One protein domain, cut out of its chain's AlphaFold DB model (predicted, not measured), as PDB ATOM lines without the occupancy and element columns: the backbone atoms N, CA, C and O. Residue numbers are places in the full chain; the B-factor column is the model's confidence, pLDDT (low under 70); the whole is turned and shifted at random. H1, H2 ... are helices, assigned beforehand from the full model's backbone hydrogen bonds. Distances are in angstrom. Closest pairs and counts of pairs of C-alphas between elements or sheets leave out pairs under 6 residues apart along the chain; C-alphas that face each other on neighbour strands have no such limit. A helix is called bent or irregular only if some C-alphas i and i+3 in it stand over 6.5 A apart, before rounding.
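AT A GLANCE: This is residues 2 to 123 of the 125 residues of an uncharacterized protein of Neisseria dentiae (UniProt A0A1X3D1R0). H4 and H5 pack on each other as a V, and H3 bridges the open end of the V, from the first residues of H4 to the last of H5. H1 and H2 form a hairpin whose H1 lies partly alongside H4, while H6 starts at H2 and runs away from it, its residues 115 to 122 and Gly 123 sticking out. The printed part has 122 residues with six named helices, H1 to H6 in order, and no named strand; the class is all helix. The whole is compact, with a radius of gyration of the C-alphas of 15.0 A and spans of 38 by 29 by 27 A.

IN THESE COORDINATES: H1 is residues 2 to 17, 22.4 A from first to last C-alpha, beginning at C-alpha 2 (178.169, 175.873, 144.303). H2 is residues 22 to 35, 20.2 A long; it is irregular, but only just, with C-alphas 28 and 31 at 6.6 A. H3 is residues 37 to 45. H4 is residues 53 to 72, 28.5 A, beginning at C-alpha 53 (173.212, 169.609, 146.931). H5, the longest helix, is residues 80 to 100, 29.9 A. H6 is residues 107 to 122, 23.4 A, ending at C-alpha 122 (169.298, 145.732, 170.542).

HOW THE PARTS SIT: H4 is the hub, touching H1, H3 and H5. H4 and H5 touch with 21 pairs of C-alphas within 8 A, the closest those of Arg 62 and Ala 84 at 4.7 A, and run opposite ways at a steep tilt of 45 degrees. H3 touches H4 about perpendicular, at 78 degrees, with the closest C-alphas those of Trp 44 and Phe 54, 5.4 A. H3 also touches residues 96 to 100 of H5, closest at the C-alphas of Arg 37 and Phe 99, 5.9 A. Residues 10 to 17 of H1 touch H4 at a shallow tilt of 21 degrees, the same way, closest at the C-alphas of Leu 17 and Glu 64, 7.4 A. The hairpin H1 and H2 stands at a shallow tilt of 18 degrees, opposite ways; the closest C-alphas are those of Arg 16 and Val 25, 5.9 A. Residues 107 to 108 of H6 touch H2, closest at the C-alphas of Arg 27 and Val 107, 6.7 A. H6 and H5 are close but not clearly touching, and H6 is apart from H1, H3 and H4. The helix packing is mostly crossed, only just. Every O i to N i+4 pair is within hydrogen-bond range in H1, H3, H4, H5 and H6; in H2 it is 8 of 10.

THE WHOLE: The two C-alphas farthest apart are those of Glu 4 and Gly 123, at 44.8 A. The printed part has no cut, and no link is long. The mean pLDDT of the printed part is 85.2; residue 2, residues 17 to 18 and residues 47 to 51 are under 70.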
ATOM      1  N   ILE A   2     178.627 177.271 144.059       67.38
ATOM      2  CA  ILE A   2     178.169 175.873 144.303       67.38
ATOM      3  C   ILE A   2     179.139 174.839 143.706       67.38
ATOM      4  O   ILE A   2     179.438 173.841 144.350       67.38
ATOM      5  N   ALA A   3     179.655 175.080 142.496       70.12
ATOM      6  CA  ALA A   3     180.622 174.182 141.857       70.12
ATOM      7  C   ALA A   3     181.935 174.066 142.654       70.12
ATOM      8  O   ALA A   3     182.409 172.961 142.889       70.12
ATOM      9  N   GLU A   4     182.462 175.188 143.151       70.62
ATOM     10  CA  GLU A   4     183.636 175.210 144.041       70.62
ATOM     11  C   GLU A   4     183.345 174.497 145.363       70.62
ATOM     12  O   GLU A   4     184.135 173.671 145.799       70.62
ATOM     13  N   PHE A   5     182.168 174.723 145.963       73.88
ATOM     14  CA  PHE A   5     181.763 173.996 147.168       73.88
ATOM     15  C   PHE A   5     181.738 172.479 146.941       73.88
ATOM     16  O   PHE A   5     182.192 171.721 147.794       73.88
ATOM     17  N   ARG A   6     181.227 172.024 145.790       71.19
ATOM     18  CA  ARG A   6     181.219 170.600 145.428       71.19
ATOM     19  C   ARG A   6     182.630 170.043 145.307       71.19
ATOM     20  O   ARG A   6     182.886 168.956 145.816       71.19
ATOM     21  N   GLN A   7     183.524 170.776 144.652       76.50
ATOM     22  CA  GLN A   7     184.910 170.359 144.470       76.50
ATOM     23  C   GLN A   7     185.647 170.282 145.814       76.50
ATOM     24  O   GLN A   7     186.292 169.272 146.099       76.50
ATOM     25  N   ASP A   8     185.458 171.281 146.678       78.25
ATOM     26  CA  ASP A   8     185.972 171.280 148.050       78.25
ATOM     27  C   ASP A   8     185.427 170.087 148.843       78.25
ATOM     28  O   ASP A   8     186.175 169.381 149.514       78.25
ATOM     29  N   TYR A   9     184.120 169.833 148.760       77.19
ATOM     30  CA  TYR A   9     183.475 168.751 149.498       77.19
ATOM     31  C   TYR A   9     183.960 167.369 149.040       77.19
ATOM     32  O   TYR A   9     184.286 166.529 149.877       77.19
ATOM     33  N   ALA A  10     184.086 167.150 147.731       73.25
ATOM     34  CA  ALA A  10     184.652 165.921 147.181       73.25
ATOM     35  C   ALA A  10     186.113 165.718 147.621       73.25
ATOM     36  O   ALA A  10     186.501 164.611 147.992       73.25
ATOM     37  N   ALA A  11     186.921 166.782 147.660       79.81
ATOM     38  CA  ALA A  11     188.294 166.709 148.155       79.81
ATOM     39  C   ALA A  11     188.360 166.340 149.650       79.81
ATOM     40  O   ALA A  11     189.192 165.523 150.052       79.81
ATOM     41  N   LEU A  12     187.462 166.893 150.472       80.81
ATOM     42  CA  LEU A  12     187.341 166.545 151.891       80.81
ATOM     43  C   LEU A  12     186.940 165.073 152.074       80.81
ATOM     44  O   LEU A  12     187.527 164.376 152.905       80.81
ATOM     45  N   LEU A  13     185.995 164.577 151.271       72.88
ATOM     46  CA  LEU A  13     185.607 163.166 151.279       72.88
ATOM     47  C   LEU A  13     186.781 162.260 150.897       72.88
ATOM     48  O   LEU A  13     187.097 161.348 151.657       72.88
ATOM     49  N   ASN A  14     187.498 162.570 149.818       72.88
ATOM     50  CA  ASN A  14     188.689 161.827 149.399       72.88
ATOM     51  C   ASN A  14     189.775 161.794 150.482       72.88
ATOM     52  O   ASN A  14     190.382 160.754 150.736       72.88
ATOM     53  N   LYS A  15     189.991 162.911 151.185       76.69
ATOM     54  CA  LYS A  15     190.923 162.952 152.317       76.69
ATOM     55  C   LYS A  15     190.484 162.018 153.448       76.69
ATOM     56  O   LYS A  15     191.323 161.340 154.037       76.69
ATOM     57  N   ARG A  16     189.180 161.940 153.728       74.75
ATOM     58  CA  ARG A  16     188.607 160.985 154.690       74.75
ATOM     59  C   ARG A  16     188.759 159.533 154.232       74.75
ATOM     60  O   ARG A  16     188.973 158.678 155.083       74.75
ATOM     61  N   LEU A  17     188.667 159.241 152.936       65.94
ATOM     62  CA  LEU A  17     188.853 157.888 152.390       65.94
ATOM     63  C   LEU A  17     190.272 157.360 152.557       65.94
ATOM     64  O   LEU A  17     190.467 156.208 152.931       65.94
ATOM     65  N   ALA A  18     191.258 158.204 152.261       69.56
ATOM     66  CA  ALA A  18     192.665 157.836 152.338       69.56
ATOM     67  C   ALA A  18     193.164 157.726 153.792       69.56
ATOM     68  O   ALA A  18     194.281 157.271 154.046       69.56
ATOM     69  N   ALA A  19     192.352 158.162 154.757       75.69
ATOM     70  CA  ALA A  19     192.726 158.223 156.155       75.69
ATOM     71  C   ALA A  19     192.722 156.837 156.804       75.69
ATOM     72  O   ALA A  19     191.683 156.186 156.916       75.69
ATOM     73  N   ARG A  20     193.870 156.429 157.355       71.69
ATOM     74  CA  ARG A  20     193.914 155.312 158.315       71.69
ATOM     75  C   ARG A  20     193.191 155.654 159.616       71.69
ATOM     76  O   ARG A  20     192.544 154.791 160.198       71.69
ATOM     77  N   ASP A  21     193.287 156.911 160.048       80.31
ATOM     78  CA  ASP A  21     192.579 157.427 161.216       80.31
ATOM     79  C   ASP A  21     191.474 158.397 160.785       80.31
ATOM     80  O   ASP A  21     191.679 159.602 160.607       80.31
ATOM     81  N   VAL A  22     190.271 157.847 160.619       76.56
ATOM     82  CA  VAL A  22     189.074 158.613 160.256       76.56
ATOM     83  C   VAL A  22     188.754 159.676 161.312       76.56
ATOM     84  O   VAL A  22     188.287 160.754 160.952       76.56
ATOM     85  N   ARG A  23     189.037 159.433 162.599       80.44
ATOM     86  CA  ARG A  23     188.757 160.401 163.673       80.44
ATOM     87  C   ARG A  23     189.667 161.614 163.578       80.44
ATOM     88  O   ARG A  23     189.192 162.746 163.674       80.44
ATOM     89  N   ALA A  24     190.959 161.401 163.333       83.62
ATOM     90  CA  ALA A  24     191.897 162.495 163.086       83.62
ATOM     91  C   ALA A  24     191.446 163.376 161.912       83.62
ATOM     92  O   ALA A  24     191.409 164.599 162.040       83.62
ATOM     93  N   VAL A  25     191.017 162.766 160.804       84.06
ATOM     94  CA  VAL A  25     190.558 163.529 159.639       84.06
ATOM     95  C   VAL A  25     189.227 164.236 159.890       84.06
ATOM     96  O   VAL A  25     189.078 165.395 159.509       84.06
ATOM     97  N   MET A  26     188.281 163.616 160.595       84.12
ATOM     98  CA  MET A  26     187.023 164.280 160.947       84.12
ATOM     99  C   MET A  26     187.237 165.490 161.866       84.12
ATOM    100  O   MET A  26     186.574 166.507 161.670       84.12
ATOM    101  N   ARG A  27     188.199 165.439 162.799       86.69
ATOM    102  CA  ARG A  27     188.587 166.605 163.621       86.69
ATOM    103  C   ARG A  27     189.121 167.769 162.785       86.69
ATOM    104  O   ARG A  27     188.895 168.919 163.140       86.69
ATOM    105  N   GLU A  28     189.785 167.486 161.668       87.50
ATOM    106  CA  GLU A  28     190.277 168.522 160.755       87.50
ATOM    107  C   GLU A  28     189.176 169.086 159.840       87.50
ATOM    108  O   GLU A  28     189.140 170.284 159.553       87.50
ATOM    109  N   ILE A  29     188.287 168.223 159.346       87.62
ATOM    110  CA  ILE A  29     187.263 168.589 158.359       87.62
ATOM    111  C   ILE A  29     186.076 169.305 159.015       87.62
ATOM    112  O   ILE A  29     185.532 170.246 158.433       87.62
ATOM    113  N   MET A  30     185.666 168.877 160.213       90.50
ATOM    114  CA  MET A  30     184.434 169.353 160.848       90.50
ATOM    115  C   MET A  30     184.398 170.877 161.069       90.50
ATOM    116  O   MET A  30     183.386 171.482 160.706       90.50
ATOM    117  N   PRO A  31     185.469 171.541 161.556       92.50
ATOM    118  CA  PRO A  31     185.484 172.998 161.689       92.50
ATOM    119  C   PRO A  31     185.288 173.723 160.349       92.50
ATOM    120  O   PRO A  31     184.484 174.647 160.262       92.50
ATOM    121  N   LYS A  32     185.927 173.239 159.274       90.44
ATOM    122  CA  LYS A  32     185.821 173.824 157.923       90.44
ATOM    123  C   LYS A  32     184.402 173.706 157.360       90.44
ATOM    124  O   LYS A  32     183.903 174.616 156.700       90.44
ATOM    125  N   LEU A  33     183.727 172.582 157.616       89.25
ATOM    126  CA  LEU A  33     182.317 172.413 157.248       89.25
ATOM    127  C   LEU A  33     181.406 173.321 158.081       89.25
ATOM    128  O   LEU A  33     180.483 173.928 157.539       89.25
ATOM    129  N   TYR A  34     181.689 173.452 159.377       94.00
ATOM    130  CA  TYR A  34     180.929 174.301 160.290       94.00
ATOM    131  C   TYR A  34     181.027 175.795 159.947       94.00
ATOM    132  O   TYR A  34     180.033 176.522 160.033       94.00
ATOM    133  N   GLU A  35     182.182 176.273 159.482       93.62
ATOM    134  CA  GLU A  35     182.330 177.634 158.945       93.62
ATOM    135  C   GLU A  35     181.361 177.894 157.784       93.62
ATOM    136  O   GLU A  35     180.750 178.960 157.695       93.62
ATOM    137  N   LYS A  36     181.131 176.879 156.941       90.19
ATOM    138  CA  LYS A  36     180.217 176.939 155.791       90.19
ATOM    139  C   LYS A  36     178.751 176.626 156.140       90.19
ATOM    140  O   LYS A  36     177.905 176.647 155.244       90.19
ATOM    141  N   ARG A  37     178.404 176.384 157.414       93.56
ATOM    142  CA  ARG A  37     177.077 175.884 157.839       93.56
ATOM    143  C   ARG A  37     175.887 176.702 157.334       93.56
ATOM    144  O   ARG A  37     174.907 176.123 156.895       93.56
ATOM    145  N   ARG A  38     175.963 178.041 157.353       91.12
ATOM    146  CA  ARG A  38     174.835 178.902 156.940       91.12
ATOM    147  C   ARG A  38     174.516 178.717 155.457       91.12
ATOM    148  O   ARG A  38     173.353 178.622 155.084       91.12
ATOM    149  N   ILE A  39     175.561 178.624 154.635       88.25
ATOM    150  CA  ILE A  39     175.442 178.370 153.196       88.25
ATOM    151  C   ILE A  39     174.957 176.938 152.968       88.25
ATOM    152  O   ILE A  39     174.067 176.732 152.155       88.25
ATOM    153  N   LEU A  40     175.487 175.960 153.708       88.56
ATOM    154  CA  LEU A  40     175.046 174.566 153.635       88.56
ATOM    155  C   LEU A  40     173.552 174.407 153.933       88.56
ATOM    156  O   LEU A  40     172.835 173.832 153.121       88.56
ATOM    157  N   LEU A  41     173.077 174.971 155.044       89.31
ATOM    158  CA  LEU A  41     171.664 174.936 155.425       89.31
ATOM    159  C   LEU A  41     170.782 175.613 154.370       89.31
ATOM    160  O   LEU A  41     169.766 175.047 153.976       89.31
ATOM    161  N   ALA A  42     171.194 176.777 153.858       87.75
ATOM    162  CA  ALA A  42     170.462 177.466 152.798       87.75
ATOM    163  C   ALA A  42     170.402 176.635 151.504       87.75
ATOM    164  O   ALA A  42     169.342 176.493 150.905       87.75
ATOM    165  N   LEU A  43     171.522 176.038 151.086       83.50
ATOM    166  CA  LEU A  43     171.591 175.212 149.878       83.50
ATOM    167  C   LEU A  43     170.831 173.886 150.020       83.50
ATOM    168  O   LEU A  43     170.358 173.358 149.016       83.50
ATOM    169  N   TRP A  44     170.697 173.349 151.234       85.88
ATOM    170  CA  TRP A  44     169.887 172.159 151.500       85.88
ATOM    171  C   TRP A  44     168.380 172.426 151.463       85.88
ATOM    172  O   TRP A  44     167.629 171.498 151.184       85.88
ATOM    173  N   GLN A  45     167.935 173.666 151.693       77.31
ATOM    174  CA  GLN A  45     166.520 174.054 151.587       77.31
ATOM    175  C   GLN A  45     166.060 174.301 150.141       77.31
ATOM    176  O   GLN A  45     164.863 174.336 149.866       77.31
ATOM    177  N   ILE A  46     166.990 174.485 149.197       72.31
ATOM    178  CA  ILE A  46     166.653 174.730 147.792       72.31
ATOM    179  C   ILE A  46     166.312 173.392 147.123       72.31
ATOM    180  O   ILE A  46     167.187 172.691 146.630       72.31
ATOM    181  N   GLU A  47     165.025 173.056 147.046       56.88
ATOM    182  CA  GLU A  47     164.523 171.864 146.342       56.88
ATOM    183  C   GLU A  47     164.182 172.144 144.865       56.88
ATOM    184  O   GLU A  47     163.132 171.762 144.351       56.88
ATOM    185  N   THR A  48     165.059 172.834 144.131       57.31
ATOM    186  CA  THR A  48     164.831 173.070 142.690       57.31
ATOM    187  C   THR A  48     165.531 172.011 141.835       57.31
ATOM    188  O   THR A  48     166.594 171.503 142.187       57.31
ATOM    189  N   ARG A  49     164.972 171.691 140.653       52.62
ATOM    190  CA  ARG A  49     165.528 170.704 139.691       52.62
ATOM    191  C   ARG A  49     167.019 170.907 139.356       52.62
ATOM    192  O   ARG A  49     167.655 169.954 138.923       52.62
ATOM    193  N   ARG A  50     167.566 172.116 139.536       51.31
ATOM    194  CA  ARG A  50     168.938 172.495 139.159       51.31
ATOM    195  C   ARG A  50     169.948 172.417 140.315       51.31
ATOM    196  O   ARG A  50     171.149 172.384 140.055       51.31
ATOM    197  N   HIS A  51     169.485 172.355 141.566       59.25
ATOM    198  CA  HIS A  51     170.340 172.363 142.756       59.25
ATOM    199  C   HIS A  51     169.831 171.343 143.775       59.25
ATOM    200  O   HIS A  51     168.898 171.612 144.513       59.25
ATOM    201  N   ARG A  52     170.444 170.155 143.803       75.69
ATOM    202  CA  ARG A  52     170.118 169.062 144.735       75.69
ATOM    203  C   ARG A  52     171.325 168.735 145.610       75.69
ATOM    204  O   ARG A  52     171.704 167.576 145.735       75.69
ATOM    205  N   LEU A  53     171.951 169.763 146.192       79.56
ATOM    206  CA  LEU A  53     173.212 169.609 146.931       79.56
ATOM    207  C   LEU A  53     173.109 168.531 148.017       79.56
ATOM    208  O   LEU A  53     174.018 167.724 148.160       79.56
ATOM    209  N   PHE A  54     171.988 168.474 148.737       83.31
ATOM    210  CA  PHE A  54     171.760 167.439 149.746       83.31
ATOM    211  C   PHE A  54     171.825 166.020 149.154       83.31
ATOM    212  O   PHE A  54     172.536 165.162 149.669       83.31
ATOM    213  N   GLN A  55     171.133 165.782 148.035       84.06
ATOM    214  CA  GLN A  55     171.101 164.474 147.367       84.06
ATOM    215  C   GLN A  55     172.457 164.126 146.743       84.06
ATOM    216  O   GLN A  55     172.864 162.970 146.755       84.06
ATOM    217  N   GLU A  56     173.183 165.122 146.233       85.44
ATOM    218  CA  GLU A  56     174.544 164.945 145.718       85.44
ATOM    219  C   GLU A  56     175.509 164.534 146.833       85.44
ATOM    220  O   GLU A  56     176.241 163.559 146.678       85.44
ATOM    221  N   MET A  57     175.472 165.217 147.981       86.81
ATOM    222  CA  MET A  57     176.280 164.847 149.146       86.81
ATOM    223  C   MET A  57     175.916 163.447 149.655       86.81
ATOM    224  O   MET A  57     176.805 162.671 149.998       86.81
ATOM    225  N   GLN A  58     174.626 163.095 149.648       89.12
ATOM    226  CA  GLN A  58     174.165 161.757 150.018       89.12
ATOM    227  C   GLN A  58     174.704 160.691 149.051       89.12
ATOM    228  O   GLN A  58     175.158 159.636 149.491       89.12
ATOM    229  N   GLY A  59     174.686 160.973 147.746       90.00
ATOM    230  CA  GLY A  59     175.226 160.096 146.708       90.00
ATOM    231  C   GLY A  59     176.728 159.870 146.854       90.00
ATOM    232  O   GLY A  59     177.171 158.723 146.822       90.00
ATOM    233  N   LEU A  60     177.495 160.935 147.100       87.44
ATOM    234  CA  LEU A  60     178.933 160.834 147.352       87.44
ATOM    235  C   LEU A  60     179.214 159.971 148.590       87.44
ATOM    236  O   LEU A  60     179.940 158.988 148.500       87.44
ATOM    237  N   LEU A  61     178.567 160.255 149.725       89.38
ATOM    238  CA  LEU A  61     178.734 159.468 150.956       89.38
ATOM    239  C   LEU A  61     178.385 157.981 150.772       89.38
ATOM    240  O   LEU A  61     179.064 157.123 151.339       89.38
ATOM    241  N   ARG A  62     177.353 157.671 149.974       93.06
ATOM    242  CA  ARG A  62     176.981 156.291 149.626       93.06
ATOM    243  C   ARG A  62     178.066 155.602 148.809       93.06
ATOM    244  O   ARG A  62     178.502 154.519 149.192       93.06
ATOM    245  N   GLN A  63     178.504 156.228 147.718       90.56
ATOM    246  CA  GLN A  63     179.563 155.695 146.855       90.56
ATOM    247  C   GLN A  63     180.835 155.418 147.662       90.56
ATOM    248  O   GLN A  63     181.417 154.341 147.543       90.56
ATOM    249  N   GLU A  64     181.184 156.329 148.570       84.88
ATOM    250  CA  GLU A  64     182.344 156.158 149.438       84.88
ATOM    251  C   GLU A  64     182.222 154.995 150.416       84.88
ATOM    252  O   GLU A  64     183.185 154.258 150.644       84.88
ATOM    253  N   PHE A  65     181.046 154.806 151.008       89.56
ATOM    254  CA  PHE A  65     180.810 153.659 151.874       89.56
ATOM    255  C   PHE A  65     180.937 152.345 151.097       89.56
ATOM    256  O   PHE A  65     181.600 151.417 151.559       89.56
ATOM    257  N   LEU A  66     180.333 152.272 149.909       91.38
ATOM    258  CA  LEU A  66     180.368 151.083 149.059       91.38
ATOM    259  C   LEU A  66     181.798 150.722 148.647       91.38
ATOM    260  O   LEU A  66     182.185 149.558 148.758       91.38
ATOM    261  N   ALA A  67     182.603 151.712 148.250       88.31
ATOM    262  CA  ALA A  67     184.008 151.508 147.910       88.31
ATOM    263  C   ALA A  67     184.805 150.935 149.097       88.31
ATOM    264  O   ALA A  67     185.561 149.974 148.941       88.31
ATOM    265  N   GLN A  68     184.589 151.463 150.308       85.94
ATOM    266  CA  GLN A  68     185.231 150.947 151.521       85.94
ATOM    267  C   GLN A  68     184.770 149.534 151.883       85.94
ATOM    268  O   GLN A  68     185.594 148.704 152.267       85.94
ATOM    269  N   ALA A  69     183.472 149.252 151.775       89.81
ATOM    270  CA  ALA A  69     182.922 147.935 152.066       89.81
ATOM    271  C   ALA A  69     183.488 146.876 151.111       89.81
ATOM    272  O   ALA A  69     183.947 145.830 151.573       89.81
ATOM    273  N   ALA A  70     183.544 147.181 149.810       88.25
ATOM    274  CA  ALA A  70     184.115 146.301 148.793       88.25
ATOM    275  C   ALA A  70     185.611 146.030 149.024       88.25
ATOM    276  O   ALA A  70     186.050 144.887 148.917       88.25
ATOM    277  N   ALA A  71     186.383 147.057 149.397       86.75
ATOM    278  CA  ALA A  71     187.810 146.912 149.685       86.75
ATOM    279  C   ALA A  71     188.084 146.128 150.981       86.75
ATOM    280  O   ALA A  71     189.027 145.342 151.047       86.75
ATOM    281  N   LYS A  72     187.276 146.344 152.028       86.69
ATOM    282  CA  LYS A  72     187.495 145.752 153.357       86.69
ATOM    283  C   LYS A  72     186.921 144.341 153.496       86.69
ATOM    284  O   LYS A  72     187.437 143.554 154.286       86.69
ATOM    285  N   PHE A  73     185.860 144.024 152.760       88.88
ATOM    286  CA  PHE A  73     185.154 142.744 152.835       88.88
ATOM    287  C   PHE A  73     184.907 142.163 151.432       88.88
ATOM    288  O   PHE A  73     183.750 142.019 151.023       88.88
ATOM    289  N   PRO A  74     185.974 141.820 150.684       87.00
ATOM    290  CA  PRO A  74     185.831 141.293 149.332       87.00
ATOM    291  C   PRO A  74     185.002 140.000 149.336       87.00
ATOM    292  O   PRO A  74     185.204 139.122 150.174       87.00
ATOM    293  N   GLY A  75     184.043 139.892 148.411       85.31
ATOM    294  CA  GLY A  75     183.200 138.700 148.239       85.31
ATOM    295  C   GLY A  75     182.138 138.467 149.322       85.31
ATOM    296  O   GLY A  75     181.445 137.453 149.281       85.31
ATOM    297  N   ARG A  76     181.981 139.374 150.294       88.81
ATOM    298  CA  ARG A  76     180.968 139.233 151.346       88.81
ATOM    299  C   ARG A  76     179.595 139.682 150.844       88.81
ATOM    300  O   ARG A  76     179.389 140.868 150.582       88.81
ATOM    301  N   ASP A  77     178.651 138.745 150.801       86.88
ATOM    302  CA  ASP A  77     177.260 139.027 150.449       86.88
ATOM    303  C   ASP A  77     176.512 139.684 151.623       86.88
ATOM    304  O   ASP A  77     176.289 139.090 152.687       86.88
ATOM    305  N   LYS A  78     176.200 140.968 151.452       90.38
ATOM    306  CA  LYS A  78     175.431 141.809 152.371       90.38
ATOM    307  C   LYS A  78     174.693 142.856 151.553       90.38
ATOM    308  O   LYS A  78     175.134 143.257 150.480       90.38
ATOM    309  N   ASN A  79     173.622 143.395 152.129       92.94
ATOM    310  CA  ASN A  79     172.937 144.553 151.566       92.94
ATOM    311  C   ASN A  79     173.742 145.844 151.829       92.94
ATOM    312  O   ASN A  79     173.387 146.660 152.682       92.94
ATOM    313  N   TRP A  80     174.870 145.992 151.130       93.00
ATOM    314  CA  TRP A  80     175.759 147.149 151.250       93.00
ATOM    315  C   TRP A  80     175.071 148.450 150.843       93.00
ATOM    316  O   TRP A  80     175.350 149.488 151.434       93.00
ATOM    317  N   GLU A  81     174.130 148.387 149.903       93.75
ATOM    318  CA  GLU A  81     173.361 149.546 149.449       93.75
ATOM    319  C   GLU A  81     172.476 150.125 150.557       93.75
ATOM    320  O   GLU A  81     172.440 151.340 150.778       93.75
ATOM    321  N   PHE A  82     171.803 149.251 151.312       93.69
ATOM    322  CA  PHE A  82     171.041 149.653 152.490       93.69
ATOM    323  C   PHE A  82     171.946 150.307 153.542       93.69
ATOM    324  O   PHE A  82     171.643 151.399 154.022       93.69
ATOM    325  N   GLN A  83     173.089 149.686 153.856       93.38
ATOM    326  CA  GLN A  83     174.030 150.227 154.843       93.38
ATOM    327  C   GLN A  83     174.620 151.573 154.407       93.38
ATOM    328  O   GLN A  83     174.689 152.495 155.214       93.38
ATOM    329  N   ALA A  84     174.983 151.713 153.130       93.06
ATOM    330  CA  ALA A  84     175.477 152.959 152.555       93.06
ATOM    331  C   ALA A  84     174.426 154.072 152.645       93.06
ATOM    332  O   ALA A  84     174.742 155.212 152.993       93.06
ATOM    333  N   THR A  85     173.166 153.737 152.356       93.88
ATOM    334  CA  THR A  85     172.041 154.676 152.417       93.88
ATOM    335  C   THR A  85     171.788 155.150 153.844       93.88
ATOM    336  O   THR A  85     171.658 156.356 154.072       93.88
ATOM    337  N   LEU A  86     171.765 154.227 154.809       92.44
ATOM    338  CA  LEU A  86     171.602 154.566 156.220       92.44
ATOM    339  C   LEU A  86     172.782 155.407 156.716       92.44
ATOM    340  O   LEU A  86     172.568 156.468 157.293       92.44
ATOM    341  N   PHE A  87     174.015 155.002 156.398       91.69
ATOM    342  CA  PHE A  87     175.231 155.737 156.743       91.69
ATOM    343  C   PHE A  87     175.186 157.188 156.250       91.69
ATOM    344  O   PHE A  87     175.341 158.115 157.043       91.69
ATOM    345  N   ALA A  88     174.934 157.401 154.955       91.44
ATOM    346  CA  ALA A  88     174.877 158.741 154.379       91.44
ATOM    347  C   ALA A  88     173.774 159.596 155.019       91.44
ATOM    348  O   ALA A  88     173.967 160.789 155.256       91.44
ATOM    349  N   THR A  89     172.634 158.977 155.332       91.25
ATOM    350  CA  THR A  89     171.515 159.639 156.007       91.25
ATOM    351  C   THR A  89     171.898 160.059 157.421       91.25
ATOM    352  O   THR A  89     171.728 161.225 157.759       91.25
ATOM    353  N   CYS A  90     172.483 159.167 158.223       91.50
ATOM    354  CA  CYS A  90     172.956 159.497 159.565       91.50
ATOM    355  C   CYS A  90     173.970 160.650 159.525       91.50
ATOM    356  O   CYS A  90     173.793 161.629 160.247       91.50
ATOM    357  N   VAL A  91     174.969 160.598 158.631       90.75
ATOM    358  CA  VAL A  91     175.984 161.662 158.501       90.75
ATOM    359  C   VAL A  91     175.331 163.018 158.229       90.75
ATOM    360  O   VAL A  91     175.599 163.986 158.944       90.75
ATOM    361  N   LEU A  92     174.484 163.113 157.202       91.62
ATOM    362  CA  LEU A  92     173.889 164.391 156.807       91.62
ATOM    363  C   LEU A  92     172.882 164.906 157.834       91.62
ATOM    364  O   LEU A  92     172.865 166.105 158.109       91.62
ATOM    365  N   THR A  93     172.086 164.020 158.431       92.19
ATOM    366  CA  THR A  93     171.138 164.385 159.489       92.19
ATOM    367  C   THR A  93     171.868 164.902 160.723       92.19
ATOM    368  O   THR A  93     171.468 165.925 161.268       92.19
ATOM    369  N   THR A  94     172.981 164.280 161.122       93.56
ATOM    370  CA  THR A  94     173.826 164.791 162.208       93.56
ATOM    371  C   THR A  94     174.353 166.186 161.893       93.56
ATOM    372  O   THR A  94     174.206 167.089 162.715       93.56
ATOM    373  N   LEU A  95     174.936 166.397 160.706       92.56
ATOM    374  CA  LEU A  95     175.434 167.722 160.327       92.56
ATOM    375  C   LEU A  95     174.315 168.765 160.373       92.56
ATOM    376  O   LEU A  95     174.497 169.828 160.957       92.56
ATOM    377  N   ARG A  96     173.145 168.442 159.814       93.06
ATOM    378  CA  ARG A  96     171.971 169.316 159.832       93.06
ATOM    379  C   ARG A  96     171.528 169.657 161.253       93.06
ATOM    380  O   ARG A  96     171.432 170.839 161.562       93.06
ATOM    381  N   PHE A  97     171.349 168.656 162.111       95.06
ATOM    382  CA  PHE A  97     170.894 168.824 163.492       95.06
ATOM    383  C   PHE A  97     171.762 169.809 164.287       95.06
ATOM    384  O   PHE A  97     171.249 170.741 164.906       95.06
ATOM    385  N   TYR A  98     173.086 169.639 164.252       96.69
ATOM    386  CA  TYR A  98     174.003 170.516 164.982       96.69
ATOM    387  C   TYR A  98     174.154 171.891 164.322       96.69
ATOM    388  O   TYR A  98     174.238 172.909 165.011       96.69
ATOM    389  N   PHE A  99     174.170 171.952 162.988       95.19
ATOM    390  CA  PHE A  99     174.315 173.217 162.269       95.19
ATOM    391  C   PHE A  99     173.098 174.126 162.439       95.19
ATOM    392  O   PHE A  99     173.289 175.333 162.590       95.19
ATOM    393  N   GLU A 100     171.880 173.573 162.455       94.62
ATOM    394  CA  GLU A 100     170.642 174.321 162.733       94.62
ATOM    395  C   GLU A 100     170.675 174.974 164.124       94.62
ATOM    396  O   GLU A 100     170.184 176.086 164.298       94.62
ATOM    397  N   GLN A 101     171.341 174.337 165.089       96.75
ATOM    398  CA  GLN A 101     171.535 174.851 166.448       96.75
ATOM    399  C   GLN A 101     172.774 175.741 166.602       96.75
ATOM    400  O   GLN A 101     173.062 176.209 167.701       96.75
ATOM    401  N   ASN A 102     173.519 175.993 165.519       96.25
ATOM    402  CA  ASN A 102     174.772 176.745 165.560       96.25
ATOM    403  C   ASN A 102     175.803 176.130 166.537       96.25
ATOM    404  O   ASN A 102     176.502 176.845 167.254       96.25
ATOM    405  N   ILE A 103     175.890 174.796 166.552       96.31
ATOM    406  CA  ILE A 103     176.829 174.023 167.369       96.31
ATOM    407  C   ILE A 103     177.813 173.299 166.446       96.31
ATOM    408  O   ILE A 103     177.426 172.709 165.435       96.31
ATOM    409  N   LEU A 104     179.104 173.347 166.783       94.81
ATOM    410  CA  LEU A 104     180.121 172.526 166.127       94.81
ATOM    411  C   LEU A 104     179.929 171.065 166.569       94.81
ATOM    412  O   LEU A 104     180.014 170.811 167.770       94.81
ATOM    413  N   PRO A 105     179.708 170.103 165.651       93.44
ATOM    414  CA  PRO A 105     179.503 168.710 166.033       93.44
ATOM    415  C   PRO A 105     180.699 168.148 166.824       93.44
ATOM    416  O   PRO A 105     181.823 168.140 166.303       93.44
ATOM    417  N   PRO A 106     180.489 167.638 168.052       93.19
ATOM    418  CA  PRO A 106     181.533 166.979 168.825       93.19
ATOM    419  C   PRO A 106     181.793 165.575 168.258       93.19
ATOM    420  O   PRO A 106     181.118 164.618 168.619       93.19
ATOM    421  N   VAL A 107     182.771 165.450 167.351       88.12
ATOM    422  CA  VAL A 107     183.024 164.233 166.545       88.12
ATOM    423  C   VAL A 107     183.038 162.936 167.365       88.12
ATOM    424  O   VAL A 107     182.413 161.963 166.955       88.12
ATOM    425  N   GLU A 108     183.727 162.904 168.510       87.94
ATOM    426  CA  GLU A 108     183.814 161.688 169.336       87.94
ATOM    427  C   GLU A 108     182.483 161.348 170.017       87.94
ATOM    428  O   GLU A 108     182.089 160.183 170.036       87.94
ATOM    429  N   GLN A 109     181.770 162.361 170.519       91.56
ATOM    430  CA  GLN A 109     180.469 162.167 171.155       91.56
ATOM    431  C   GLN A 109     179.448 161.677 170.133       91.56
ATOM    432  O   GLN A 109     178.810 160.667 170.370       91.56
ATOM    433  N   VAL A 110     179.401 162.279 168.941       91.56
ATOM    434  CA  VAL A 110     178.520 161.843 167.844       91.56
ATOM    435  C   VAL A 110     178.706 160.358 167.517       91.56
ATOM    436  O   VAL A 110     177.737 159.630 167.321       91.56
ATOM    437  N   MET A 111     179.956 159.888 167.456       85.81
ATOM    438  CA  MET A 111     180.249 158.473 167.197       85.81
ATOM    439  C   MET A 111     179.839 157.573 168.370       85.81
ATOM    440  O   MET A 111     179.509 156.404 168.165       85.81
ATOM    441  N   SER A 112     179.890 158.091 169.599       90.81
ATOM    442  CA  SER A 112     179.353 157.415 170.778       90.81
ATOM    443  C   SER A 112     177.829 157.333 170.724       90.81
ATOM    444  O   SER A 112     177.302 156.230 170.804       90.81
ATOM    445  N   ASP A 113     177.153 158.452 170.465       92.81
ATOM    446  CA  ASP A 113     175.693 158.564 170.407       92.81
ATOM    447  C   ASP A 113     175.101 157.637 169.340       92.81
ATOM    448  O   ASP A 113     174.071 157.001 169.547       92.81
ATOM    449  N   TRP A 114     175.767 157.507 168.185       91.06
ATOM    450  CA  TRP A 114     175.332 156.563 167.155       91.06
ATOM    451  C   TRP A 114     175.406 155.117 167.630       91.06
ATOM    452  O   TRP A 114     174.498 154.348 167.330       91.06
ATOM    453  N   ARG A 115     176.468 154.730 168.349       88.94
ATOM    454  CA  ARG A 115     176.588 153.372 168.901       88.94
ATOM    455  C   ARG A 115     175.518 153.121 169.951       88.94
ATOM    456  O   ARG A 115     174.794 152.144 169.818       88.94
ATOM    457  N   GLU A 116     175.353 154.054 170.881       91.00
ATOM    458  CA  GLU A 116     174.329 153.985 171.922       91.00
ATOM    459  C   GLU A 116     172.922 153.836 171.325       91.00
ATOM    460  O   GLU A 116     172.154 152.980 171.752       91.00
ATOM    461  N   MET A 117     172.601 154.583 170.262       91.19
ATOM    462  CA  MET A 117     171.334 154.432 169.538       91.19
ATOM    463  C   MET A 117     171.124 152.998 169.021       91.19
ATOM    464  O   MET A 117     170.015 152.470 169.118       91.19
ATOM    465  N   PHE A 118     172.159 152.357 168.463       85.38
ATOM    466  CA  PHE A 118     172.064 150.963 168.017       85.38
ATOM    467  C   PHE A 118     171.970 149.985 169.193       85.38
ATOM    468  O   PHE A 118     171.188 149.037 169.126       85.38
ATOM    469  N   ASP A 119     172.701 150.233 170.274       90.12
ATOM    470  CA  ASP A 119     172.704 149.394 171.473       90.12
ATOM    471  C   ASP A 119     171.327 149.388 172.165       90.12
ATOM    472  O   ASP A 119     170.806 148.316 172.488       90.12
ATOM    473  N   ILE A 120     170.667 150.552 172.260       89.50
ATOM    474  CA  ILE A 120     169.282 150.693 172.750       89.50
ATOM    475  C   ILE A 120     168.316 149.832 171.926       89.50
ATOM    476  O   ILE A 120     167.484 149.124 172.492       89.50
ATOM    477  N   MET A 121     168.425 149.852 170.592       84.81
ATOM    478  CA  MET A 121     167.553 149.050 169.718       84.81
ATOM    479  C   MET A 121     167.767 147.543 169.885       84.81
ATOM    480  O   MET A 121     166.848 146.760 169.641       84.81
ATOM    481  N   HIS A 122     168.969 147.129 170.283       81.88
ATOM    482  CA  HIS A 122     169.298 145.732 170.542       81.88
ATOM    483  C   HIS A 122     168.993 145.284 171.978       81.88
ATOM    484  O   HIS A 122     169.041 144.085 172.244       81.88
ATOM    485  N   GLY A 123     168.652 146.209 172.882       74.94
ATOM    486  CA  GLY A 123     168.447 145.917 174.303       74.94
ATOM    487  C   GLY A 123     169.743 145.597 175.054       74.94
ATOM    488  O   GLY A 123     169.686 145.000 176.125       74.94
TER     489      GLY A 123